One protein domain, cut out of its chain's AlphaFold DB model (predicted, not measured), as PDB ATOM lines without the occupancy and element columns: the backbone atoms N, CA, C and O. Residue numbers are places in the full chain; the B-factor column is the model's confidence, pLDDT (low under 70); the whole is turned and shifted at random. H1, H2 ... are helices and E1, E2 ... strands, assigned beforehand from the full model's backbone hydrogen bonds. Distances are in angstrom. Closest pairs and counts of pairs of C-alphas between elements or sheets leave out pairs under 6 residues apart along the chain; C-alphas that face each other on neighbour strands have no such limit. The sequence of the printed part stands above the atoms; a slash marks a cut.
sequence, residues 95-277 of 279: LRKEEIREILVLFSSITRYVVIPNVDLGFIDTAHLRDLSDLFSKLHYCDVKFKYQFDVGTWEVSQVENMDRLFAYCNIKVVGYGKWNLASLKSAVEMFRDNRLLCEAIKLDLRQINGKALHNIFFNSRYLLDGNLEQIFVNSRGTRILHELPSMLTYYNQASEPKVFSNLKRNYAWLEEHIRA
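AT A GLANCE: This is residues 95 to 277 of the 279 residues of an uncharacterized protein of Bisgaard taxon 44 str. EEAB3T1 (UniProt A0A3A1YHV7). With little regular structure, the printed part winds in stacked turns, short strands E1 to E3 along one side, H1 at one end, H6 at the other. Only 61 of 183 printed residues are in named elements, mostly helix: H1, three strands, then H2 to H6. The sheet E1 E2 E3 is parallel; the whole is compact, radius of gyration of the C-alphas 16.5 A, spans 47 by 39 by 22 A.

IN THESE COORDINATES: Find E1 at residues 118 to 120, E2 149 to 151, E3 173 to 175. From C-alpha 97 (190.438, 292.201, 208.659), H1 runs 20.0 A to 110. Next come H2, 211 to 217, H3, 223 to 226, H4, 229 to 232, H5, 245 to 249. H6, 258 to 275, runs 25.6 A to (183.486, 296.366, 242.182).

HOW THE PARTS SIT: Between E1 and E2, N 119 and O 149 are 2.9 A apart; between E2 and E3, N 150 and O 173, 2.9 A. H1 only grazes the sheet. H6 touches H3, closest C-alphas Leu 225 and Leu 264, 5.2 A.

THE WHOLE: The printed part has no cut; 68 residues are under pLDDT 70.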
ATOM      1  N   LEU A  95     196.885 291.962 204.560       75.00
ATOM      2  CA  LEU A  95     195.489 291.514 204.527       75.00
ATOM      3  C   LEU A  95     194.578 292.430 205.355       75.00
ATOM      4  O   LEU A  95     194.885 292.802 206.489       75.00
ATOM      5  N   ARG A  96     193.410 292.770 204.817       81.81
ATOM      6  CA  ARG A  96     192.346 293.467 205.546       81.81
ATOM      7  C   ARG A  96     191.681 292.493 206.521       81.81
ATOM      8  O   ARG A  96     191.548 291.308 206.223       81.81
ATOM      9  N   LYS A  97     191.177 292.998 207.654       88.38
ATOM     10  CA  LYS A  97     190.438 292.201 208.659       88.38
ATOM     11  C   LYS A  97     189.348 291.323 208.028       88.38
ATOM     12  O   LYS A  97     189.207 290.156 208.381       88.38
ATOM     13  N   GLU A  98     188.638 291.869 207.046       82.00
ATOM     14  CA  GLU A  98     187.548 291.182 206.349       82.00
ATOM     15  C   GLU A  98     188.041 290.041 205.441       82.00
ATOM     16  O   GLU A  98     187.384 289.009 205.373       82.00
ATOM     17  N   GLU A  99     189.228 290.157 204.838       76.62
ATOM     18  CA  GLU A  99     189.856 289.073 204.064       76.62
ATOM     19  C   GLU A  99     190.317 287.944 204.998       76.62
ATOM     20  O   GLU A  99     190.099 286.768 204.716       76.62
ATOM     21  N   ILE A 100     190.865 288.290 206.171       82.38
ATOM     22  CA  ILE A 100     191.180 287.311 207.223       82.38
ATOM     23  C   ILE A 100     189.892 286.632 207.711       82.38
ATOM     24  O   ILE A 100     189.872 285.418 207.905       82.38
ATOM     25  N   ARG A 101     188.786 287.371 207.861       82.94
ATOM     26  CA  ARG A 101     187.489 286.792 208.236       82.94
ATOM     27  C   ARG A 101     186.955 285.834 207.173       82.94
ATOM     28  O   ARG A 101     186.455 284.773 207.539       82.94
ATOM     29  N   GLU A 102     187.065 286.171 205.892       72.31
ATOM     30  CA  GLU A 102     186.710 285.270 204.789       72.31
ATOM     31  C   GLU A 102     187.550 283.987 204.840       72.31
ATOM     32  O   GLU A 102     186.986 282.893 204.838       72.31
ATOM     33  N   ILE A 103     188.871 284.104 205.020       74.50
ATOM     34  CA  ILE A 103     189.784 282.968 205.219       74.50
ATOM     35  C   ILE A 103     189.338 282.093 206.409       74.50
ATOM     36  O   ILE A 103     189.213 280.878 206.267       74.50
ATOM     37  N   LEU A 104     189.028 282.684 207.567       79.12
ATOM     38  CA  LEU A 104     188.560 281.954 208.755       79.12
ATOM     39  C   LEU A 104     187.211 281.251 208.547       79.12
ATOM     40  O   LEU A 104     187.022 280.127 209.020       79.12
ATOM     41  N   VAL A 105     186.272 281.896 207.848       74.94
ATOM     42  CA  VAL A 105     184.978 281.296 207.495       74.94
ATOM     43  C   VAL A 105     185.195 280.095 206.573       74.94
ATOM     44  O   VAL A 105     184.623 279.037 206.836       74.94
ATOM     45  N   LEU A 106     186.076 280.210 205.576       70.00
ATOM     46  CA  LEU A 106     186.447 279.110 204.682       70.00
ATOM     47  C   LEU A 106     187.095 277.953 205.462       70.00
ATOM     48  O   LEU A 106     186.644 276.816 205.348       70.00
ATOM     49  N   PHE A 107     188.052 278.216 206.359       72.19
ATOM     50  CA  PHE A 107     188.603 277.176 207.244       72.19
ATOM     51  C   PHE A 107     187.530 276.507 208.122       72.19
ATOM     52  O   PHE A 107     187.557 275.289 208.329       72.19
ATOM     53  N   SER A 108     186.551 277.271 208.614       70.81
ATOM     54  CA  SER A 108     185.442 276.726 209.406       70.81
ATOM     55  C   SER A 108     184.457 275.872 208.596       70.81
ATOM     56  O   SER A 108     183.866 274.948 209.159       70.81
ATOM     57  N   SER A 109     184.294 276.132 207.291       64.44
ATOM     58  CA  SER A 109     183.430 275.329 206.418       64.44
ATOM     59  C   SER A 109     184.127 274.048 205.943       64.44
ATOM     60  O   SER A 109     183.503 272.983 205.950       64.44
ATOM     61  N   ILE A 110     185.426 274.104 205.611       54.94
ATOM     62  CA  ILE A 110     186.180 272.955 205.069       54.94
ATOM     63  C   ILE A 110     186.653 271.953 206.128       54.94
ATOM     64  O   ILE A 110     186.754 270.763 205.828       54.94
ATOM     65  N   THR A 111     186.879 272.375 207.381       51.50
ATOM     66  CA  THR A 111     187.248 271.455 208.486       51.50
ATOM     67  C   THR A 111     186.199 270.363 208.717       51.50
ATOM     68  O   THR A 111     186.518 269.306 209.247       51.50
ATOM     69  N   ARG A 112     184.974 270.536 208.204       49.34
ATOM     70  CA  ARG A 112     183.932 269.500 208.131       49.34
ATOM     71  C   ARG A 112     184.326 268.238 207.360       49.34
ATOM     72  O   ARG A 112     183.739 267.181 207.594       49.34
ATOM     73  N   TYR A 113     185.279 268.351 206.440       46.94
ATOM     74  CA  TYR A 113     185.621 267.316 205.464       46.94
ATOM     75  C   TYR A 113     187.059 266.800 205.597       46.94
ATOM     76  O   TYR A 113     187.394 265.787 204.989       46.94
ATOM     77  N   VAL A 114     187.898 267.454 206.408       47.84
ATOM     78  CA  VAL A 114     189.324 267.129 206.559       47.84
ATOM     79  C   VAL A 114     189.653 266.863 208.030       47.84
ATOM     80  O   VAL A 114     189.198 267.573 208.925       47.84
ATOM     81  N   VAL A 115     190.463 265.838 208.309       53.66
ATOM     82  CA  VAL A 115     190.893 265.479 209.676       53.66
ATOM     83  C   VAL A 115     192.191 266.216 210.045       53.66
ATOM     84  O   VAL A 115     193.198 265.600 210.375       53.66
ATOM     85  N   ILE A 116     192.174 267.551 209.980       58.41
ATOM     86  CA  ILE A 116     193.247 268.412 210.509       58.41
ATOM     87  C   ILE A 116     192.763 268.978 211.854       58.41
ATOM     88  O   ILE A 116     192.000 269.939 211.852       58.41
ATOM     89  N   PRO A 117     193.142 268.398 213.010       67.12
ATOM     90  CA  PRO A 117     192.618 268.828 214.312       67.12
ATOM     91  C   PRO A 117     193.139 270.202 214.763       67.12
ATOM     92  O   PRO A 117     192.511 270.839 215.609       67.12
ATOM     93  N   ASN A 118     194.266 270.661 214.210       75.06
ATOM     94  CA  ASN A 118     194.883 271.956 214.495       75.06
ATOM     95  C   ASN A 118     195.198 272.686 213.185       75.06
ATOM     96  O   ASN A 118     196.023 272.205 212.411       75.06
ATOM     97  N   VAL A 119     194.558 273.830 212.952       76.69
ATOM     98  CA  VAL A 119     194.877 274.736 211.843       76.69
ATOM     99  C   VAL A 119     195.738 275.861 212.403       76.69
ATOM    100  O   VAL A 119     195.243 276.706 213.145       76.69
ATOM    101  N   ASP A 120     197.026 275.850 212.079       77.06
ATOM    102  CA  ASP A 120     197.925 276.970 212.362       77.06
ATOM    103  C   ASP A 120     197.627 278.116 211.382       77.06
ATOM    104  O   ASP A 120     197.523 277.890 210.175       77.06
ATOM    105  N   LEU A 121     197.432 279.323 211.914       82.25
ATOM    106  CA  LEU A 121     197.145 280.547 211.165       82.25
ATOM    107  C   LEU A 121     198.337 281.520 211.172       82.25
ATOM    108  O   LEU A 121     198.174 282.703 210.871       82.25
ATOM    109  N   GLY A 122     199.536 281.044 211.516       80.75
ATOM    110  CA  GLY A 122     200.765 281.833 211.583       80.75
ATOM    111  C   GLY A 122     201.307 282.331 210.246       80.75
ATOM    112  O   GLY A 122     202.197 283.176 210.239       80.75
ATOM    113  N   PHE A 123     200.742 281.883 209.125       73.25
ATOM    114  CA  PHE A 123     200.972 282.472 207.803       73.25
ATOM    115  C   PHE A 123     200.200 283.795 207.595       73.25
ATOM    116  O   PHE A 123     200.276 284.379 206.519       73.25
ATOM    117  N   ILE A 124     199.422 284.273 208.571       79.81
ATOM    118  CA  ILE A 124     198.674 285.537 208.484       79.81
ATOM    119  C   ILE A 124     199.430 286.623 209.255       79.81
ATOM    120  O   ILE A 124     199.476 286.594 210.486       79.81
ATOM    121  N   ASP A 125     199.982 287.603 208.537       81.88
ATOM    122  CA  ASP A 125     200.536 288.801 209.171       81.88
ATOM    123  C   ASP A 125     199.394 289.666 209.721       81.88
ATOM    124  O   ASP A 125     198.396 289.948 209.050       81.88
ATOM    125  N   THR A 126     199.549 290.079 210.972       92.31
ATOM    126  CA  THR A 126     198.581 290.878 211.726       92.31
ATOM    127  C   THR A 126     199.181 292.171 212.286       92.31
ATOM    128  O   THR A 126     198.443 292.977 212.852       92.31
ATOM    129  N   ALA A 127     200.480 292.432 212.088       95.00
ATOM    130  CA  ALA A 127     201.204 293.537 212.727       95.00
ATOM    131  C   ALA A 127     200.724 294.938 212.284       95.00
ATOM    132  O   ALA A 127     200.800 295.923 213.036       95.00
ATOM    133  N   HIS A 128     200.188 295.057 211.065       94.38
ATOM    134  CA  HIS A 128     199.596 296.296 210.542       94.38
ATOM    135  C   HIS A 128     198.171 296.558 211.055       94.38
ATOM    136  O   HIS A 128     197.675 297.678 210.922       94.38
ATOM    137  N   LEU A 129     197.503 295.571 211.659       96.56
ATOM    138  CA  LEU A 129     196.117 295.708 212.103       96.56
ATOM    139  C   LEU A 129     196.019 296.519 213.401       96.56
ATOM    140  O   LEU A 129     196.875 296.460 214.284       96.56
ATOM    141  N   ARG A 130     194.950 297.310 213.512       97.38
ATOM    142  CA  ARG A 130     194.574 298.056 214.732       97.38
ATOM    143  C   ARG A 130     193.222 297.618 215.293       97.38
ATOM    144  O   ARG A 130     192.881 297.948 216.424       97.38
ATOM    145  N   ASP A 131     192.480 296.840 214.515       97.25
ATOM    146  CA  ASP A 131     191.155 296.333 214.824       97.25
ATOM    147  C   ASP A 131     191.081 294.859 214.414       97.25
ATOM    148  O   ASP A 131     191.340 294.525 213.259       97.25
ATOM    149  N   LEU A 132     190.725 293.995 215.364       97.31
ATOM    150  CA  LEU A 132     190.376 292.587 215.148       97.31
ATOM    151  C   LEU A 132     188.915 292.310 215.552       97.31
ATOM    152  O   LEU A 132     188.525 291.154 215.709       97.31
ATOM    153  N   SER A 133     188.093 293.348 215.751       95.56
ATOM    154  CA  SER A 133     186.709 293.175 216.197       95.56
ATOM    155  C   SER A 133     185.917 292.221 215.308       95.56
ATOM    156  O   SER A 133     186.056 292.201 214.083       95.56
ATOM    157  N   ASP A 134     185.081 291.422 215.963       94.06
ATOM    158  CA  ASP A 134     184.251 290.369 215.388       94.06
ATOM    159  C   ASP A 134     184.981 289.258 214.596       94.06
ATOM    160  O   ASP A 134     184.311 288.393 214.034       94.06
ATOM    161  N   LEU A 135     186.319 289.194 214.559       94.88
ATOM    162  CA  LEU A 135     187.036 288.327 213.609       94.88
ATOM    163  C   LEU A 135     186.684 286.826 213.723       94.88
ATOM    164  O   LEU A 135     186.378 286.207 212.702       94.88
ATOM    165  N   PHE A 136     186.581 286.269 214.938       92.62
ATOM    166  CA  PHE A 136     186.052 284.915 215.196       92.62
ATOM    167  C   PHE A 136     184.588 284.915 215.685       92.62
ATOM    168  O   PHE A 136     184.045 283.870 216.054       92.62
ATOM    169  N   SER A 137     183.917 286.073 215.674       91.50
ATOM    170  CA  SER A 137     182.529 286.232 216.128       91.50
ATOM    171  C   SER A 137     181.587 285.369 215.304       91.50
ATOM    172  O   SER A 137     181.600 285.419 214.065       91.50
ATOM    173  N   LYS A 138     180.770 284.572 216.001       88.31
ATOM    174  CA  LYS A 138     179.795 283.630 215.426       88.31
ATOM    175  C   LYS A 138     180.399 282.637 214.424       88.31
ATOM    176  O   LYS A 138     179.674 282.103 213.586       88.31
ATOM    177  N   LEU A 139     181.704 282.353 214.504       83.62
ATOM    178  CA  LEU A 139     182.261 281.196 213.808       83.62
ATOM    179  C   LEU A 139     181.695 279.938 214.470       83.62
ATOM    180  O   LEU A 139     181.988 279.616 215.625       83.62
ATOM    181  N   HIS A 140     180.806 279.270 213.744       71.94
ATOM    182  CA  HIS A 140     180.034 278.141 214.230       71.94
ATOM    183  C   HIS A 140     180.261 276.923 213.348       71.94
ATOM    184  O   HIS A 140     180.197 277.008 212.127       71.94
ATOM    185  N   TYR A 141     180.432 275.773 213.993       60.94
ATOM    186  CA  TYR A 141     180.452 274.483 213.330       60.94
ATOM    187  C   TYR A 141     179.178 273.699 213.682       60.94
ATOM    188  O   TYR A 141     178.861 273.522 214.862       60.94
ATOM    189  N   CYS A 142     178.451 273.212 212.673       50.28
ATOM    190  CA  CYS A 142     177.233 272.421 212.871       50.28
ATOM    191  C   CYS A 142     177.553 270.941 213.152       50.28
ATOM    192  O   CYS A 142     178.224 270.280 212.364       50.28
ATOM    193  N   ASP A 143     177.006 270.407 214.246       50.09
ATOM    194  CA  ASP A 143     176.869 268.970 214.554       50.09
ATOM    195  C   ASP A 143     178.124 268.136 214.891       50.09
ATOM    196  O   ASP A 143     177.992 266.959 215.224       50.09
ATOM    197  N   VAL A 144     179.331 268.712 214.943       49.88
ATOM    198  CA  VAL A 144     180.519 268.035 215.515       49.88
ATOM    199  C   VAL A 144     181.241 268.962 216.490       49.88
ATOM    200  O   VAL A 144     182.077 269.778 216.115       49.88
ATOM    201  N   LYS A 145     180.920 268.834 217.780       51.53
ATOM    202  CA  LYS A 145     181.584 269.617 218.830       51.53
ATOM    203  C   LYS A 145     183.044 269.166 219.020       51.53
ATOM    204  O   LYS A 145     183.330 267.972 219.028       51.53
ATOM    205  N   PHE A 146     183.928 270.130 219.286       54.72
ATOM    206  CA  PHE A 146     185.262 269.955 219.893       54.72
ATOM    207  C   PHE A 146     186.365 269.208 219.102       54.72
ATOM    208  O   PHE A 146     187.366 268.847 219.714       54.72
ATOM    209  N   LYS A 147     186.250 268.974 217.785       63.50
ATOM    210  CA  LYS A 147     187.307 268.263 217.017       63.50
ATOM    211  C   LYS A 147     188.405 269.137 216.396       63.50
ATOM    212  O   LYS A 147     189.421 268.593 215.974       63.50
ATOM    213  N   TYR A 148     188.203 270.451 216.340       71.56
ATOM    214  CA  TYR A 148     189.032 271.380 215.570       71.56
ATOM    215  C   TYR A 148     189.428 272.588 216.410       71.56
ATOM    216  O   TYR A 148     188.608 273.094 217.187       71.56
ATOM    217  N   GLN A 149     190.660 273.058 216.229       80.25
ATOM    218  CA  GLN A 149     191.137 274.308 216.808       80.25
ATOM    219  C   GLN A 149     191.935 275.148 215.803       80.25
ATOM    220  O   GLN A 149     192.552 274.603 214.887       80.25
ATOM    221  N   PHE A 150     191.931 276.463 216.007       86.75
ATOM    222  CA  PHE A 150     192.754 277.434 215.287       86.75
ATOM    223  C   PHE A 150     193.884 277.928 216.202       86.75
ATOM    224  O   PHE A 150     193.592 278.413 217.296       86.75
ATOM    225  N   ASP A 151     195.145 277.814 215.781       88.19
ATOM    226  CA  ASP A 151     196.296 278.386 216.494       88.19
ATOM    227  C   ASP A 151     196.623 279.775 215.937       88.19
ATOM    228  O   ASP A 151     196.825 279.950 214.737       88.19
ATOM    229  N   VAL A 152     196.630 280.764 216.828       92.38
ATOM    230  CA  VAL A 152     196.923 282.181 216.549       92.38
ATOM    231  C   VAL A 152     198.069 282.698 217.425       92.38
ATOM    232  O   VAL A 152     198.245 283.903 217.616       92.38
ATOM    233  N   GLY A 153     198.852 281.790 218.017       92.56
ATOM    234  CA  GLY A 153     199.897 282.120 218.986       92.56
ATOM    235  C   GLY A 153     201.123 282.836 218.416       92.56
ATOM    236  O   GLY A 153     202.015 283.177 219.190       92.56
ATOM    237  N   THR A 154     201.170 283.027 217.101       89.81
ATOM    238  CA  THR A 154     202.191 283.740 216.315       89.81
ATOM    239  C   THR A 154     201.725 285.124 215.843       89.81
ATOM    240  O   THR A 154     202.504 285.846 215.230       89.81
ATOM    241  N   TRP A 155     200.470 285.510 216.108       94.88
ATOM    242  CA  TRP A 155     199.920 286.800 215.681       94.88
ATOM    243  C   TRP A 155     200.464 287.971 216.512       94.88
ATOM    244  O   TRP A 155     200.317 288.010 217.737       94.88
ATOM    245  N   GLU A 156     201.029 288.968 215.829       95.69
ATOM    246  CA  GLU A 156     201.597 290.183 216.417       95.69
ATOM    247  C   GLU A 156     200.521 291.238 216.704       95.69
ATOM    248  O   GLU A 156     200.383 292.259 216.032       95.69
ATOM    249  N   VAL A 157     199.743 290.998 217.760       96.81
ATOM    250  CA  VAL A 157     198.620 291.868 218.157       96.81
ATOM    251  C   VAL A 157     199.022 293.067 219.030       96.81
ATOM    252  O   VAL A 157     198.154 293.772 219.540       96.81
ATOM    253  N   SER A 158     200.323 293.330 219.204       96.31
ATOM    254  CA  SER A 158     200.854 294.334 220.148       96.31
ATOM    255  C   SER A 158     200.423 295.781 219.874       96.31
ATOM    256  O   SER A 158     200.571 296.632 220.745       96.31
ATOM    257  N   GLN A 159     199.889 296.058 218.682       96.62
ATOM    258  CA  GLN A 159     199.360 297.359 218.262       96.62
ATOM    259  C   GLN A 159     197.823 297.385 218.140       96.62
ATOM    260  O   GLN A 159     197.257 298.408 217.755       96.62
ATOM    261  N   VAL A 160     197.132 296.276 218.419       97.19
ATOM    262  CA  VAL A 160     195.674 296.179 218.256       97.19
ATOM    263  C   VAL A 160     194.971 296.949 219.372       97.19
ATOM    264  O   VAL A 160     195.163 296.684 220.558       97.19
ATOM    265  N   GLU A 161     194.119 297.892 218.981       95.38
ATOM    266  CA  GLU A 161     193.381 298.762 219.896       95.38
ATOM    267  C   GLU A 161     191.952 298.265 220.160       95.38
ATOM    268  O   GLU A 161     191.375 298.582 221.203       95.38
ATOM    269  N   ASN A 162     191.383 297.481 219.237       94.56
ATOM    270  CA  ASN A 162     190.014 296.973 219.309       94.56
ATOM    271  C   ASN A 162     189.942 295.448 219.102       94.56
ATOM    272  O   ASN A 162     190.355 294.928 218.064       94.56
ATOM    273  N   MET A 163     189.365 294.744 220.078       94.69
ATOM    274  CA  MET A 163     189.012 293.318 220.029       94.69
ATOM    275  C   MET A 163     187.546 293.077 220.447       94.69
ATOM    276  O   MET A 163     187.198 292.010 220.961       94.69
ATOM    277  N   ASP A 164     186.669 294.065 220.243       93.06
ATOM    278  CA  ASP A 164     185.232 293.943 220.502       93.06
ATOM    279  C   ASP A 164     184.654 292.697 219.821       93.06
ATOM    280  O   ASP A 164     184.877 292.450 218.636       93.06
ATOM    281  N   ARG A 165     183.916 291.885 220.582       93.00
ATOM    282  CA  ARG A 165     183.309 290.622 220.135       93.00
ATOM    283  C   ARG A 165     184.264 289.627 219.454       93.00
ATOM    284  O   ARG A 165     183.768 288.695 218.826       93.00
ATOM    285  N   LEU A 166     185.594 289.753 219.592       94.38
ATOM    286  CA  LEU A 166     186.583 288.944 218.851       94.38
ATOM    287  C   LEU A 166     186.248 287.445 218.825       94.38
ATOM    288  O   LEU A 166     186.318 286.830 217.765       94.38
ATOM    289  N   PHE A 167     185.829 286.883 219.961       91.94
ATOM    290  CA  PHE A 167     185.426 285.486 220.123       91.94
ATOM    291  C   PHE A 167     183.957 285.325 220.569       91.94
ATOM    292  O   PHE A 167     183.585 284.264 221.084       91.94
ATOM    293  N   ALA A 168     183.107 286.343 220.397       90.44
ATOM    294  CA  ALA A 168     181.699 286.291 220.793       90.44
ATOM    295  C   ALA A 168     180.960 285.180 220.037       90.44
ATOM    296  O   ALA A 168     181.097 285.038 218.823       90.44
ATOM    297  N   TYR A 169     180.165 284.377 220.741       88.12
ATOM    298  CA  TYR A 169     179.433 283.233 220.187       88.12
ATOM    299  C   TYR A 169     180.313 282.178 219.483       88.12
ATOM    300  O   TYR A 169     179.777 281.273 218.845       88.12
ATOM    301  N   CYS A 170     181.646 282.255 219.565       86.00
ATOM    302  CA  CYS A 170     182.515 281.355 218.816       86.00
ATOM    303  C   CYS A 170     182.377 279.910 219.330       86.00
ATOM    304  O   CYS A 170     182.571 279.622 220.514       86.00
ATOM    305  N   ASN A 171     182.038 279.004 218.407       81.06
ATOM    306  CA  ASN A 171     181.943 277.557 218.614       81.06
ATOM    307  C   ASN A 171     183.092 276.806 217.903       81.06
ATOM    308  O   ASN A 171     182.973 275.610 217.638       81.06
ATOM    309  N   ILE A 172     184.215 277.486 217.655       81.81
ATOM    310  CA  ILE A 172     185.515 276.890 217.315       81.81
ATOM    311  C   ILE A 172     186.474 277.131 218.488       81.81
ATOM    312  O   ILE A 172     186.425 278.181 219.131       81.81
ATOM    313  N   LYS A 173     187.330 276.155 218.807       85.31
ATOM    314  CA  LYS A 173     188.385 276.353 219.806       85.31
ATOM    315  C   LYS A 173     189.486 277.209 219.179       85.31
ATOM    316  O   LYS A 173     189.980 276.874 218.109       85.31
ATOM    317  N   VAL A 174     189.898 278.280 219.839       88.69
ATOM    318  CA  VAL A 174     191.089 279.049 219.443       88.69
ATOM    319  C   VAL A 174     192.165 278.828 220.507       88.69
ATOM    320  O   VAL A 174     191.824 278.653 221.679       88.69
ATOM    321  N   VAL A 175     193.434 278.774 220.108       90.62
ATOM    322  CA  VAL A 175     194.598 278.561 220.985       90.62
ATOM    323  C   VAL A 175     195.728 279.538 220.648       90.62
ATOM    324  O   VAL A 175     195.732 280.157 219.589       90.62
ATOM    325  N   GLY A 176     196.676 279.705 221.565       91.75
ATOM    326  CA  GLY A 176     197.854 280.556 221.425       91.75
ATOM    327  C   GLY A 176     197.672 282.004 221.896       91.75
ATOM    328  O   GLY A 176     198.671 282.666 222.185       91.75
ATOM    329  N   TYR A 177     196.432 282.491 222.044       91.94
ATOM    330  CA  TYR A 177     196.144 283.876 222.448       91.94
ATOM    331  C   TYR A 177     196.587 284.225 223.876       91.94
ATOM    332  O   TYR A 177     196.693 285.407 224.204       91.94
ATOM    333  N   GLY A 178     196.886 283.248 224.742       89.06
ATOM    334  CA  GLY A 178     197.375 283.537 226.096       89.06
ATOM    335  C   GLY A 178     198.768 284.184 226.148       89.06
ATOM    336  O   GLY A 178     199.192 284.675 227.195       89.06
ATOM    337  N   LYS A 179     199.475 284.201 225.011       90.12
ATOM    338  CA  LYS A 179     200.806 284.803 224.828       90.12
ATOM    339  C   LYS A 179     200.751 286.284 224.428       90.12
ATOM    340  O   LYS A 179     201.774 286.961 224.476       90.12
ATOM    341  N   TRP A 180     199.588 286.770 223.989       94.25
ATOM    342  CA  TRP A 180     199.440 288.072 223.340       94.25
ATOM    343  C   TRP A 180     199.769 289.257 224.259       94.25
ATOM    344  O   TRP A 180     199.341 289.319 225.413       94.25
ATOM    345  N   ASN A 181     200.489 290.243 223.713       92.69
ATOM    346  CA  ASN A 181     200.697 291.538 224.355       92.69
ATOM    347  C   ASN A 181     199.513 292.464 224.042       92.69
ATOM    348  O   ASN A 181     199.327 292.857 222.895       92.69
ATOM    349  N   LEU A 182     198.732 292.822 225.063       91.56
ATOM    350  CA  LEU A 182     197.506 293.619 224.930       91.56
ATOM    351  C   LEU A 182     197.640 295.029 225.534       91.56
ATOM    352  O   LEU A 182     196.642 295.660 225.865       91.56
ATOM    353  N   ALA A 183     198.868 295.543 225.675       89.75
ATOM    354  CA  ALA A 183     199.152 296.849 226.286       89.75
ATOM    355  C   ALA A 183     198.679 298.078 225.475       89.75
ATOM    356  O   ALA A 183     198.799 299.204 225.960       89.75
ATOM    357  N   SER A 184     198.168 297.874 224.256       92.44
ATOM    358  CA  SER A 184     197.536 298.902 223.412       92.44
ATOM    359  C   SER A 184     196.007 298.780 223.345       92.44
ATOM    360  O   SER A 184     195.359 299.596 222.687       92.44
ATOM    361  N   LEU A 185     195.417 297.781 224.012       91.69
ATOM    362  CA  LEU A 185     194.008 297.427 223.871       91.69
ATOM    363  C   LEU A 185     193.091 298.423 224.601       91.69
ATOM    364  O   LEU A 185     193.075 298.502 225.829       91.69
ATOM    365  N   LYS A 186     192.276 299.152 223.835       88.69
ATOM    366  CA  LYS A 186     191.327 300.166 224.331       88.69
ATOM    367  C   LYS A 186     189.908 299.615 224.474       88.69
ATOM    368  O   LYS A 186     189.144 300.091 225.316       88.69
ATOM    369  N   SER A 187     189.543 298.620 223.660       88.62
ATOM    370  CA  SER A 187     188.204 298.024 223.667       88.62
ATOM    371  C   SER A 187     188.225 296.506 223.479       88.62
ATOM    372  O   SER A 187     188.955 295.972 222.647       88.62
ATOM    373  N   ALA A 188     187.413 295.823 224.285       89.19
ATOM    374  CA  ALA A 188     187.208 294.374 224.278       89.19
ATOM    375  C   ALA A 188     185.732 294.022 224.566       89.19
ATOM    376  O   ALA A 188     185.416 292.959 225.092       89.19
ATOM    377  N   VAL A 189     184.805 294.946 224.301       87.56
ATOM    378  CA  VAL A 189     183.380 294.817 224.628       87.56
ATOM    379  C   VAL A 189     182.837 293.517 224.040       87.56
ATOM    380  O   VAL A 189     182.980 293.255 222.852       87.56
ATOM    381  N   GLU A 190     182.233 292.678 224.886       88.31
ATOM    382  CA  GLU A 190     181.674 291.376 224.486       88.31
ATOM    383  C   GLU A 190     182.672 290.370 223.878       88.31
ATOM    384  O   GLU A 190     182.241 289.371 223.308       88.31
ATOM    385  N   MET A 191     183.990 290.573 224.026       89.06
ATOM    386  CA  MET A 191     185.051 289.740 223.425       89.06
ATOM    387  C   MET A 191     184.832 288.225 223.573       89.06
ATOM    388  O   MET A 191     185.139 287.481 222.647       89.06
ATOM    389  N   PHE A 192     184.272 287.770 224.695       86.31
ATOM    390  CA  PHE A 192     184.016 286.364 225.017       86.31
ATOM    391  C   PHE A 192     182.533 286.050 225.283       86.31
ATOM    392  O   PHE A 192     182.222 284.998 225.858       86.31
ATOM    393  N   ARG A 193     181.618 286.941 224.874       86.94
ATOM    394  CA  ARG A 193     180.170 286.815 225.091       86.94
ATOM    395  C   ARG A 193     179.631 285.489 224.552       86.94
ATOM    396  O   ARG A 193     179.906 285.128 223.413       86.94
ATOM    397  N   ASP A 194     178.882 284.762 225.379       84.44
ATOM    398  CA  ASP A 194     178.268 283.457 225.102       84.44
ATOM    399  C   ASP A 194     179.259 282.374 224.580       84.44
ATOM    400  O   ASP A 194     178.839 281.334 224.064       84.44
ATOM    401  N   ASN A 195     180.580 282.578 224.724       82.38
ATOM    402  CA  ASN A 195     181.616 281.643 224.273       82.38
ATOM    403  C   ASN A 195     181.741 280.433 225.220       82.38
ATOM    404  O   ASN A 195     181.735 280.567 226.448       82.38
ATOM    405  N   ARG A 196     181.876 279.230 224.642       76.69
ATOM    406  CA  ARG A 196     181.860 277.944 225.365       76.69
ATOM    407  C   ARG A 196     183.157 277.127 225.263       76.69
ATOM    408  O   ARG A 196     183.177 276.006 225.784       76.69
ATOM    409  N   LEU A 197     184.191 277.655 224.598       75.06
ATOM    410  CA  LEU A 197     185.371 276.923 224.101       75.06
ATOM    411  C   LEU A 197     186.728 277.560 224.448       75.06
ATOM    412  O   LEU A 197     187.738 277.253 223.815       75.06
ATOM    413  N   LEU A 198     186.766 278.438 225.444       72.31
ATOM    414  CA  LEU A 198     188.012 279.050 225.906       72.31
ATOM    415  C   LEU A 198     188.852 278.055 226.710       72.31
ATOM    416  O   LEU A 198     188.316 277.179 227.387       72.31
ATOM    417  N   CYS A 199     190.174 278.191 226.614       75.62
ATOM    418  CA  CYS A 199     191.126 277.225 227.165       75.62
ATOM    419  C   CYS A 199     192.454 277.827 227.653       75.62
ATOM    420  O   CYS A 199     193.259 277.091 228.215       75.62
ATOM    421  N   GLU A 200     192.691 279.131 227.474       81.75
ATOM    422  CA  GLU A 200     193.925 279.817 227.892       81.75
ATOM    423  C   GLU A 200     193.621 281.087 228.698       81.75
ATOM    424  O   GLU A 200     192.552 281.679 228.567       81.75
ATOM    425  N   ALA A 201     194.551 281.520 229.553       80.75
ATOM    426  CA  ALA A 201     194.447 282.792 230.269       80.75
ATOM    427  C   ALA A 201     194.996 283.950 229.433       80.75
ATOM    428  O   ALA A 201     196.065 283.829 228.847       80.75
ATOM    429  N   ILE A 202     194.265 285.067 229.401       81.62
ATOM    430  CA  ILE A 202     194.547 286.244 228.572       81.62
ATOM    431  C   ILE A 202     194.677 287.485 229.457       81.62
ATOM    432  O   ILE A 202     193.753 287.807 230.195       81.62
ATOM    433  N   LYS A 203     195.817 288.183 229.408       83.50
ATOM    434  CA  LYS A 203     196.113 289.298 230.324       83.50
ATOM    435  C   LYS A 203     195.585 290.632 229.786       83.50
ATOM    436  O   LYS A 203     196.100 291.149 228.801       83.50
ATOM    437  N   LEU A 204     194.598 291.201 230.470       80.12
ATOM    438  CA  LEU A 204     193.908 292.452 230.153       80.12
ATOM    439  C   LEU A 204     194.183 293.509 231.239       80.12
ATOM    440  O   LEU A 204     193.992 293.240 232.429       80.12
ATOM    441  N   ASP A 205     194.578 294.725 230.845       77.19
ATOM    442  CA  ASP A 205     194.686 295.872 231.760       77.19
ATOM    443  C   ASP A 205     193.374 296.670 231.781       77.19
ATOM    444  O   ASP A 205     193.068 297.465 230.890       77.19
ATOM    445  N   LEU A 206     192.578 296.466 232.831       70.31
ATOM    446  CA  LEU A 206     191.250 297.077 232.953       70.31
ATOM    447  C   LEU A 206     191.262 298.596 233.161       70.31
ATOM    448  O   LEU A 206     190.189 299.196 233.167       70.31
ATOM    449  N   ARG A 207     192.427 299.228 233.345       70.19
ATOM    450  CA  ARG A 207     192.543 300.695 233.439       70.19
ATOM    451  C   ARG A 207     192.522 301.354 232.060       70.19
ATOM    452  O   ARG A 207     192.219 302.539 231.962       70.19
ATOM    453  N   GLN A 208     192.874 300.594 231.023       73.88
ATOM    454  CA  GLN A 208     192.936 301.045 229.631       73.88
ATOM    455  C   GLN A 208     191.619 300.780 228.884       73.88
ATOM    456  O   GLN A 208     191.259 301.521 227.973       73.88
ATOM    457  N   ILE A 209     190.872 299.760 229.318       72.38
ATOM    458  CA  ILE A 209     189.583 299.358 228.747       72.38
ATOM    459  C   ILE A 209     188.436 300.109 229.447       72.38
ATOM    460  O   ILE A 209     188.364 300.160 230.675       72.38
ATOM    461  N   ASN A 210     187.499 300.672 228.675       66.88
ATOM    462  CA  ASN A 210     186.363 301.440 229.205       66.88
ATOM    463  C   ASN A 210     185.548 300.638 230.244       66.88
ATOM    464  O   ASN A 210     185.056 299.547 229.959       66.88
ATOM    465  N   GLY A 211     185.344 301.198 231.443       54.56
ATOM    466  CA  GLY A 211     184.832 300.462 232.605       54.56
ATOM    467  C   GLY A 211     183.422 299.874 232.502       54.56
ATOM    468  O   GLY A 211     183.099 298.957 233.255       54.56
ATOM    469  N   LYS A 212     182.601 300.301 231.535       57.12
ATOM    470  CA  LYS A 212     181.338 299.601 231.232       57.12
ATOM    471  C   LYS A 212     181.557 298.218 230.598       57.12
ATOM    472  O   LYS A 212     180.607 297.451 230.525       57.12
ATOM    473  N   ALA A 213     182.764 297.873 230.150       57.03
ATOM    474  CA  ALA A 213     183.003 296.659 229.378       57.03
ATOM    475  C   ALA A 213     182.955 295.357 230.198       57.03
ATOM    476  O   ALA A 213     182.510 294.356 229.649       57.03
ATOM    477  N   LEU A 214     183.377 295.321 231.474       60.97
ATOM    478  CA  LEU A 214     183.736 294.034 232.108       60.97
ATOM    479  C   LEU A 214     182.598 293.002 232.174       60.97
ATOM    480  O   LEU A 214     182.814 291.841 231.836       60.97
ATOM    481  N   HIS A 215     181.392 293.428 232.564       62.38
ATOM    482  CA  HIS A 215     180.219 292.544 232.607       62.38
ATOM    483  C   HIS A 215     179.868 291.981 231.219       62.38
ATOM    484  O   HIS A 215     179.442 290.836 231.106       62.38
ATOM    485  N   ASN A 216     180.129 292.760 230.165       73.44
ATOM    486  CA  ASN A 216     179.887 292.374 228.783       73.44
ATOM    487  C   ASN A 216     180.990 291.476 228.216       73.44
ATOM    488  O   ASN A 216     180.650 290.509 227.541       73.44
ATOM    489  N   ILE A 217     182.280 291.736 228.510       79.12
ATOM    490  CA  ILE A 217     183.433 290.943 228.021       79.12
ATOM    491  C   ILE A 217     183.146 289.443 228.154       79.12
ATOM    492  O   ILE A 217     183.310 288.708 227.186       79.12
ATOM    493  N   PHE A 218     182.671 289.011 229.325       77.12
ATOM    494  CA  PHE A 218     182.417 287.607 229.648       77.12
ATOM    495  C   PHE A 218     180.927 287.258 229.803       77.12
ATOM    496  O   PHE A 218     180.612 286.265 230.460       77.12
ATOM    497  N   PHE A 219     180.003 288.035 229.224       78.12
ATOM    498  CA  PHE A 219     178.561 287.792 229.371       78.12
ATOM    499  C   PHE A 219     178.194 286.357 228.958       78.12
ATOM    500  O   PHE A 219     178.496 285.966 227.836       78.12
ATOM    501  N   ASN A 220     177.592 285.554 229.847       76.81
ATOM    502  CA  ASN A 220     177.324 284.116 229.639       76.81
ATOM    503  C   ASN A 220     178.539 283.269 229.179       76.81
ATOM    504  O   ASN A 220     178.376 282.202 228.585       76.81
ATOM    505  N   SER A 221     179.768 283.730 229.408       78.00
ATOM    506  CA  SER A 221     180.973 283.024 228.977       78.00
ATOM    507  C   SER A 221     181.332 281.898 229.938       78.00
ATOM    508  O   SER A 221     181.360 282.082 231.158       78.00
ATOM    509  N   ARG A 222     181.739 280.750 229.392       71.75
ATOM    510  CA  ARG A 222     182.240 279.619 230.191       71.75
ATOM    511  C   ARG A 222     183.527 279.957 230.955       71.75
ATOM    512  O   ARG A 222     183.834 279.304 231.946       71.75
ATOM    513  N   TYR A 223     184.244 281.012 230.555       72.44
ATOM    514  CA  TYR A 223     185.465 281.447 231.239       72.44
ATOM    515  C   TYR A 223     185.255 281.715 232.735       72.44
ATOM    516  O   TYR A 223     186.092 281.348 233.556       72.44
ATOM    517  N   LEU A 224     184.114 282.306 233.102       66.19
ATOM    518  CA  LEU A 224     183.786 282.634 234.494       66.19
ATOM    519  C   LEU A 224     183.575 281.394 235.378       66.19
ATOM    520  O   LEU A 224     183.614 281.514 236.602       66.19
ATOM    521  N   LEU A 225     183.368 280.224 234.768       66.75
ATOM    522  CA  LEU A 225     183.154 278.945 235.445       66.75
ATOM    523  C   LEU A 225     184.459 278.175 235.663       66.75
ATOM    524  O   LEU A 225     184.612 277.506 236.684       66.75
ATOM    525  N   ASP A 226     185.402 278.274 234.726       67.81
ATOM    526  CA  ASP A 226     186.579 277.401 234.686       67.81
ATOM    527  C   ASP A 226     187.903 278.145 234.956       67.81
ATOM    528  O   ASP A 226     188.817 277.572 235.554       67.81
ATOM    529  N   GLY A 227     188.006 279.424 234.575       68.75
ATOM    530  CA  GLY A 227     189.233 280.224 234.656       68.75
ATOM    531  C   GLY A 227     189.452 280.956 235.987       68.75
ATOM    532  O   GLY A 227     188.528 281.145 236.783       68.75
ATOM    533  N   ASN A 228     190.692 281.400 236.223       72.56
ATOM    534  CA  ASN A 228     191.050 282.277 237.344       72.56
ATOM    535  C   ASN A 228     191.084 283.748 236.886       72.56
ATOM    536  O   ASN A 228     191.950 284.110 236.090       72.56
ATOM    537  N   LEU A 229     190.194 284.597 237.419       70.00
ATOM    538  CA  LEU A 229     190.137 286.029 237.076       70.00
ATOM    539  C   LEU A 229     191.442 286.783 237.372       70.00
ATOM    540  O   LEU A 229     191.782 287.708 236.639       70.00
ATOM    541  N   GLU A 230     192.209 286.362 238.380       68.94
ATOM    542  CA  GLU A 230     193.507 286.963 238.734       68.94
ATOM    543  C   GLU A 230     194.546 286.828 237.611       68.94
ATOM    544  O   GLU A 230     195.448 287.652 237.487       68.94
ATOM    545  N   GLN A 231     194.427 285.784 236.784       69.75
ATOM    546  CA  GLN A 231     195.293 285.572 235.623       69.75
ATOM    547  C   GLN A 231     194.784 286.306 234.378       69.75
ATOM    548  O   GLN A 231     195.553 286.484 233.433       69.75
ATOM    549  N   ILE A 232     193.517 286.742 234.383       68.31
ATOM    550  CA  ILE A 232     192.959 287.589 233.327       68.31
ATOM    551  C   ILE A 232     193.342 289.048 233.562       68.31
ATOM    552  O   ILE A 232     193.748 289.733 232.635       68.31
ATOM    553  N   PHE A 233     193.188 289.560 234.783       69.00
ATOM    554  CA  PHE A 233     193.210 291.004 235.012       69.00
ATOM    555  C   PHE A 233     194.462 291.465 235.738       69.00
ATOM    556  O   PHE A 233     194.677 291.161 236.910       69.00
ATOM    557  N   VAL A 234     195.249 292.294 235.057       64.56
ATOM    558  CA  VAL A 234     196.387 292.986 235.660       64.56
ATOM    559  C   VAL A 234     195.949 294.419 235.973       64.56
ATOM    560  O   VAL A 234     195.415 295.112 235.111       64.56
ATOM    561  N   ASN A 235     196.170 294.876 237.209       61.88
ATOM    562  CA  ASN A 235     195.876 296.242 237.674       61.88
ATOM    563  C   ASN A 235     194.385 296.655 237.743       61.88
ATOM    564  O   ASN A 235     194.036 297.779 237.396       61.88
ATOM    565  N   SER A 236     193.509 295.822 238.306       60.78
ATOM    566  CA  SER A 236     192.067 296.079 238.554       60.78
ATOM    567  C   SER A 236     191.700 297.312 239.425       60.78
ATOM    568  O   SER A 236     190.528 297.520 239.741       60.78
ATOM    569  N   ARG A 237     192.655 298.164 239.826       53.84
ATOM    570  CA  ARG A 237     192.424 299.317 240.717       53.84
ATOM    571  C   ARG A 237     191.866 300.531 239.965       53.84
ATOM    572  O   ARG A 237     192.630 301.325 239.420       53.84
ATOM    573  N   GLY A 238     190.547 300.718 240.021       53.59
ATOM    574  CA  GLY A 238     189.872 301.974 239.650       53.59
ATOM    575  C   GLY A 238     188.681 301.828 238.700       53.59
ATOM    576  O   GLY A 238     187.896 302.766 238.557       53.59
ATOM    577  N   THR A 239     188.513 300.660 238.087       54.50
ATOM    578  CA  THR A 239     187.450 300.404 237.112       54.50
ATOM    579  C   THR A 239     186.195 299.909 237.824       54.50
ATOM    580  O   THR A 239     186.177 298.796 238.342       54.50
ATOM    581  N   ARG A 240     185.128 300.723 237.853       52.81
ATOM    582  CA  ARG A 240     183.833 300.326 238.436       52.81
ATOM    583  C   ARG A 240     183.181 299.249 237.574       52.81
ATOM    584  O   ARG A 240     182.498 299.544 236.596       52.81
ATOM    585  N   ILE A 241     183.373 298.005 237.981       55.16
ATOM    586  CA  ILE A 241     182.662 296.848 237.454       55.16
ATOM    587  C   ILE A 241     181.180 296.983 237.864       55.16
ATOM    588  O   ILE A 241     180.874 297.378 238.990       55.16
ATOM    589  N   LEU A 242     180.250 296.718 236.943       49.22
ATOM    590  CA  LEU A 242     178.807 296.785 237.211       49.22
ATOM    591  C   LEU A 242     178.256 295.399 237.561       49.22
ATOM    592  O   LEU A 242     178.716 294.386 237.038       49.22
ATOM    593  N   HIS A 243     177.287 295.375 238.475       47.69
ATOM    594  CA  HIS A 243     176.735 294.163 239.076       47.69
ATOM    595  C   HIS A 243     175.326 293.910 238.532       47.69
ATOM    596  O   HIS A 243     174.383 294.596 238.909       47.69
ATOM    597  N   GLU A 244     175.199 292.925 237.643       53.75
ATOM    598  CA  GLU A 244     173.914 292.384 237.178       53.75
ATOM    599  C   GLU A 244     173.943 290.853 237.286       53.75
ATOM    600  O   GLU A 244     173.991 290.109 236.307       53.75
ATOM    601  N   LEU A 245     173.964 290.379 238.535       50.88
ATOM    602  CA  LEU A 245     174.033 288.959 238.898       50.88
ATOM    603  C   LEU A 245     172.987 288.018 238.249       50.88
ATOM    604  O   LEU A 245     173.357 286.880 237.953       50.88
ATOM    605  N   PRO A 246     171.697 288.393 238.083       47.59
ATOM    606  CA  PRO A 246     170.659 287.405 237.784       47.59
ATOM    607  C   PRO A 246     170.799 286.723 236.419       47.59
ATOM    608  O   PRO A 246     170.648 285.508 236.333       47.59
ATOM    609  N   SER A 247     171.095 287.475 235.356       52.09
ATOM    610  CA  SER A 247     171.080 286.968 233.974       52.09
ATOM    611  C   SER A 247     172.195 285.949 233.716       52.09
ATOM    612  O   SER A 247     171.917 284.850 233.234       52.09
ATOM    613  N   MET A 248     173.417 286.272 234.146       50.56
ATOM    614  CA  MET A 248     174.648 285.478 233.986       50.56
ATOM    615  C   MET A 248     174.551 284.033 234.504       50.56
ATOM    616  O   MET A 248     175.262 283.147 234.032       50.56
ATOM    617  N   LEU A 249     173.696 283.795 235.503       48.91
ATOM    618  CA  LEU A 249     173.561 282.503 236.178       48.91
ATOM    619  C   LEU A 249     172.440 281.623 235.605       48.91
ATOM    620  O   LEU A 249     172.467 280.406 235.803       48.91
ATOM    621  N   THR A 250     171.469 282.200 234.886       49.75
ATOM    622  CA  THR A 250     170.252 281.479 234.457       49.75
ATOM    623  C   THR A 250     170.510 280.272 233.554       49.75
ATOM    624  O   THR A 250     169.719 279.334 233.574       49.75
ATOM    625  N   TYR A 251     171.609 280.252 232.794       49.19
ATOM    626  CA  TYR A 251     171.895 279.168 231.846       49.19
ATOM    627  C   TYR A 251     172.592 277.940 232.462       49.19
ATOM    628  O   TYR A 251     172.603 276.871 231.853       49.19
ATOM    629  N   TYR A 252     173.200 278.066 233.647       54.84
ATOM    630  CA  TYR A 252     174.169 277.075 234.149       54.84
ATOM    631  C   TYR A 252     173.660 276.169 235.273       54.84
ATOM    632  O   TYR A 252     174.416 275.365 235.815       54.84
ATOM    633  N   ASN A 253     172.378 276.252 235.615       50.00
ATOM    634  CA  ASN A 253     171.814 275.498 236.724       50.00
ATOM    635  C   ASN A 253     171.201 274.167 236.245       50.00
ATOM    636  O   ASN A 253     170.129 274.201 235.648       50.00
ATOM    637  N   GLN A 254     171.879 273.030 236.506       46.12
ATOM    638  CA  GLN A 254     171.273 271.757 236.983       46.12
ATOM    639  C   GLN A 254     172.215 270.523 237.037       46.12
ATOM    640  O   GLN A 254     171.800 269.509 237.591       46.12
ATOM    641  N   ALA A 255     173.458 270.558 236.525       47.34
ATOM    642  CA  ALA A 255     174.339 269.365 236.527       47.34
ATOM    643  C   ALA A 255     175.865 269.646 236.567       47.34
ATOM    644  O   ALA A 255     176.652 268.922 235.959       47.34
ATOM    645  N   SER A 256     176.308 270.722 237.223       54.75
ATOM    646  CA  SER A 256     177.724 271.136 237.225       54.75
ATOM    647  C   SER A 256     178.566 270.441 238.304       54.75
ATOM    648  O   SER A 256     178.130 270.305 239.445       54.75
ATOM    649  N   GLU A 257     179.805 270.070 237.969       61.62
ATOM    650  CA  GLU A 257     180.774 269.510 238.924       61.62
ATOM    651  C   GLU A 257     181.070 270.475 240.097       61.62
ATOM    652  O   GLU A 257     181.111 271.691 239.884       61.62
ATOM    653  N   PRO A 258     181.391 269.982 241.315       62.03
ATOM    654  CA  PRO A 258     181.686 270.831 242.482       62.03
ATOM    655  C   PRO A 258     182.764 271.903 242.238       62.03
ATOM    656  O   PRO A 258     182.705 273.001 242.798       62.03
ATOM    657  N   LYS A 259     183.725 271.606 241.353       64.56
ATOM    658  CA  LYS A 259     184.784 272.529 240.928       64.56
ATOM    659  C   LYS A 259     184.219 273.808 240.297       64.56
ATOM    660  O   LYS A 259     184.667 274.895 240.661       64.56
ATOM    661  N   VAL A 260     183.194 273.694 239.448       65.31
ATOM    662  CA  VAL A 260     182.519 274.826 238.785       65.31
ATOM    663  C   VAL A 260     181.905 275.772 239.816       65.31
ATOM    664  O   VAL A 260     182.113 276.980 239.745       65.31
ATOM    665  N   PHE A 261     181.210 275.235 240.823       64.62
ATOM    666  CA  PHE A 261     180.605 276.052 241.878       64.62
ATOM    667  C   PHE A 261     181.666 276.776 242.727       64.62
ATOM    668  O   PHE A 261     181.501 277.950 243.064       64.62
ATOM    669  N   SER A 262     182.789 276.111 243.026       67.56
ATOM    670  CA  SER A 262     183.904 276.722 243.766       67.56
ATOM    671  C   SER A 262     184.600 277.850 242.988       67.56
ATOM    672  O   SER A 262     184.832 278.925 243.543       67.56
ATOM    673  N   ASN A 263     184.855 277.648 241.690       70.75
ATOM    674  CA  ASN A 263     185.415 278.658 240.795       70.75
ATOM    675  C   ASN A 263     184.468 279.852 240.644       70.75
ATOM    676  O   ASN A 263     184.904 280.987 240.797       70.75
ATOM    677  N   LEU A 264     183.176 279.602 240.403       67.19
ATOM    678  CA  LEU A 264     182.160 280.645 240.286       67.19
ATOM    679  C   LEU A 264     182.082 281.487 241.567       67.19
ATOM    680  O   LEU A 264     182.074 282.711 241.488       67.19
ATOM    681  N   LYS A 265     182.099 280.853 242.748       68.88
ATOM    682  CA  LYS A 265     182.106 281.557 244.039       68.88
ATOM    683  C   LYS A 265     183.377 282.395 244.240       68.88
ATOM    684  O   LYS A 265     183.270 283.533 244.688       68.88
ATOM    685  N   ARG A 266     184.560 281.869 243.887       76.75
ATOM    686  CA  ARG A 266     185.836 282.616 243.920       76.75
ATOM    687  C   ARG A 266     185.791 283.821 242.981       76.75
ATOM    688  O   ARG A 266     186.074 284.937 243.397       76.75
ATOM    689  N   ASN A 267     185.417 283.591 241.727       75.31
ATOM    690  CA  ASN A 267     185.372 284.608 240.684       75.31
ATOM    691  C   ASN A 267     184.322 285.688 241.019       75.31
ATOM    692  O   ASN A 267     184.582 286.871 240.823       75.31
ATOM    693  N   TYR A 268     183.185 285.310 241.612       70.31
ATOM    694  CA  TYR A 268     182.198 286.251 242.144       70.31
ATOM    695  C   TYR A 268     182.753 287.104 243.295       70.31
ATOM    696  O   TYR A 268     182.637 288.325 243.245       70.31
ATOM    697  N   ALA A 269     183.396 286.493 244.296       72.75
ATOM    698  CA  ALA A 269     183.992 287.226 245.416       72.75
ATOM    699  C   ALA A 269     185.095 288.198 244.954       72.75
ATOM    700  O   ALA A 269     185.125 289.347 245.390       72.75
ATOM    701  N   TRP A 270     185.939 287.770 244.006       75.19
ATOM    702  CA  TRP A 270     186.944 288.624 243.369       75.19
ATOM    703  C   TRP A 270     186.295 289.821 242.661       75.19
ATOM    704  O   TRP A 270     186.762 290.951 242.808       75.19
ATOM    705  N   LEU A 271     185.195 289.601 241.928       69.88
ATOM    706  CA  LEU A 271     184.436 290.691 241.317       69.88
ATOM    707  C   LEU A 271     183.868 291.626 242.392       69.88
ATOM    708  O   LEU A 271     184.051 292.826 242.262       69.88
ATOM    709  N   GLU A 272     183.240 291.130 243.464       66.88
ATOM    710  CA  GLU A 272     182.705 291.989 244.536       66.88
ATOM    711  C   GLU A 272     183.761 292.895 245.177       66.88
ATOM    712  O   GLU A 272     183.500 294.083 245.372       66.88
ATOM    713  N   GLU A 273     184.944 292.359 245.479       67.56
ATOM    714  CA  GLU A 273     186.060 293.118 246.052       67.56
ATOM    715  C   GLU A 273     186.482 294.276 245.132       67.56
ATOM    716  O   GLU A 273     186.620 295.418 245.572       67.56
ATOM    717  N   HIS A 274     186.596 294.006 243.829       64.88
ATOM    718  CA  HIS A 274     187.063 294.978 242.841       64.88
ATOM    719  C   HIS A 274     185.949 295.906 242.304       64.88
ATOM    720  O   HIS A 274     186.240 297.019 241.867       64.88
ATOM    721  N   ILE A 275     184.671 295.512 242.404       59.53
ATOM    722  CA  ILE A 275     183.486 296.366 242.182       59.53
ATOM    723  C   ILE A 275     183.429 297.482 243.234       59.53
ATOM    724  O   ILE A 275     183.158 298.639 242.904       59.53
ATOM    725  N   ARG A 276     183.649 297.140 244.511       51.53
ATOM    726  CA  ARG A 276     183.347 298.009 245.666       51.53
ATOM    727  C   ARG A 276     184.350 299.148 245.895       51.53
ATOM    728  O   ARG A 276     184.151 299.943 246.804       51.53
ATOM    729  N   ALA A 277     185.380 299.287 245.060       45.59
ATOM    730  CA  ALA A 277     186.463 300.255 245.252       45.59
ATOM    731  C   ALA A 277     186.084 301.749 245.070       45.59
ATOM    732  O   ALA A 277     186.944 302.604 245.285       45.59
TER     733      ALA A 277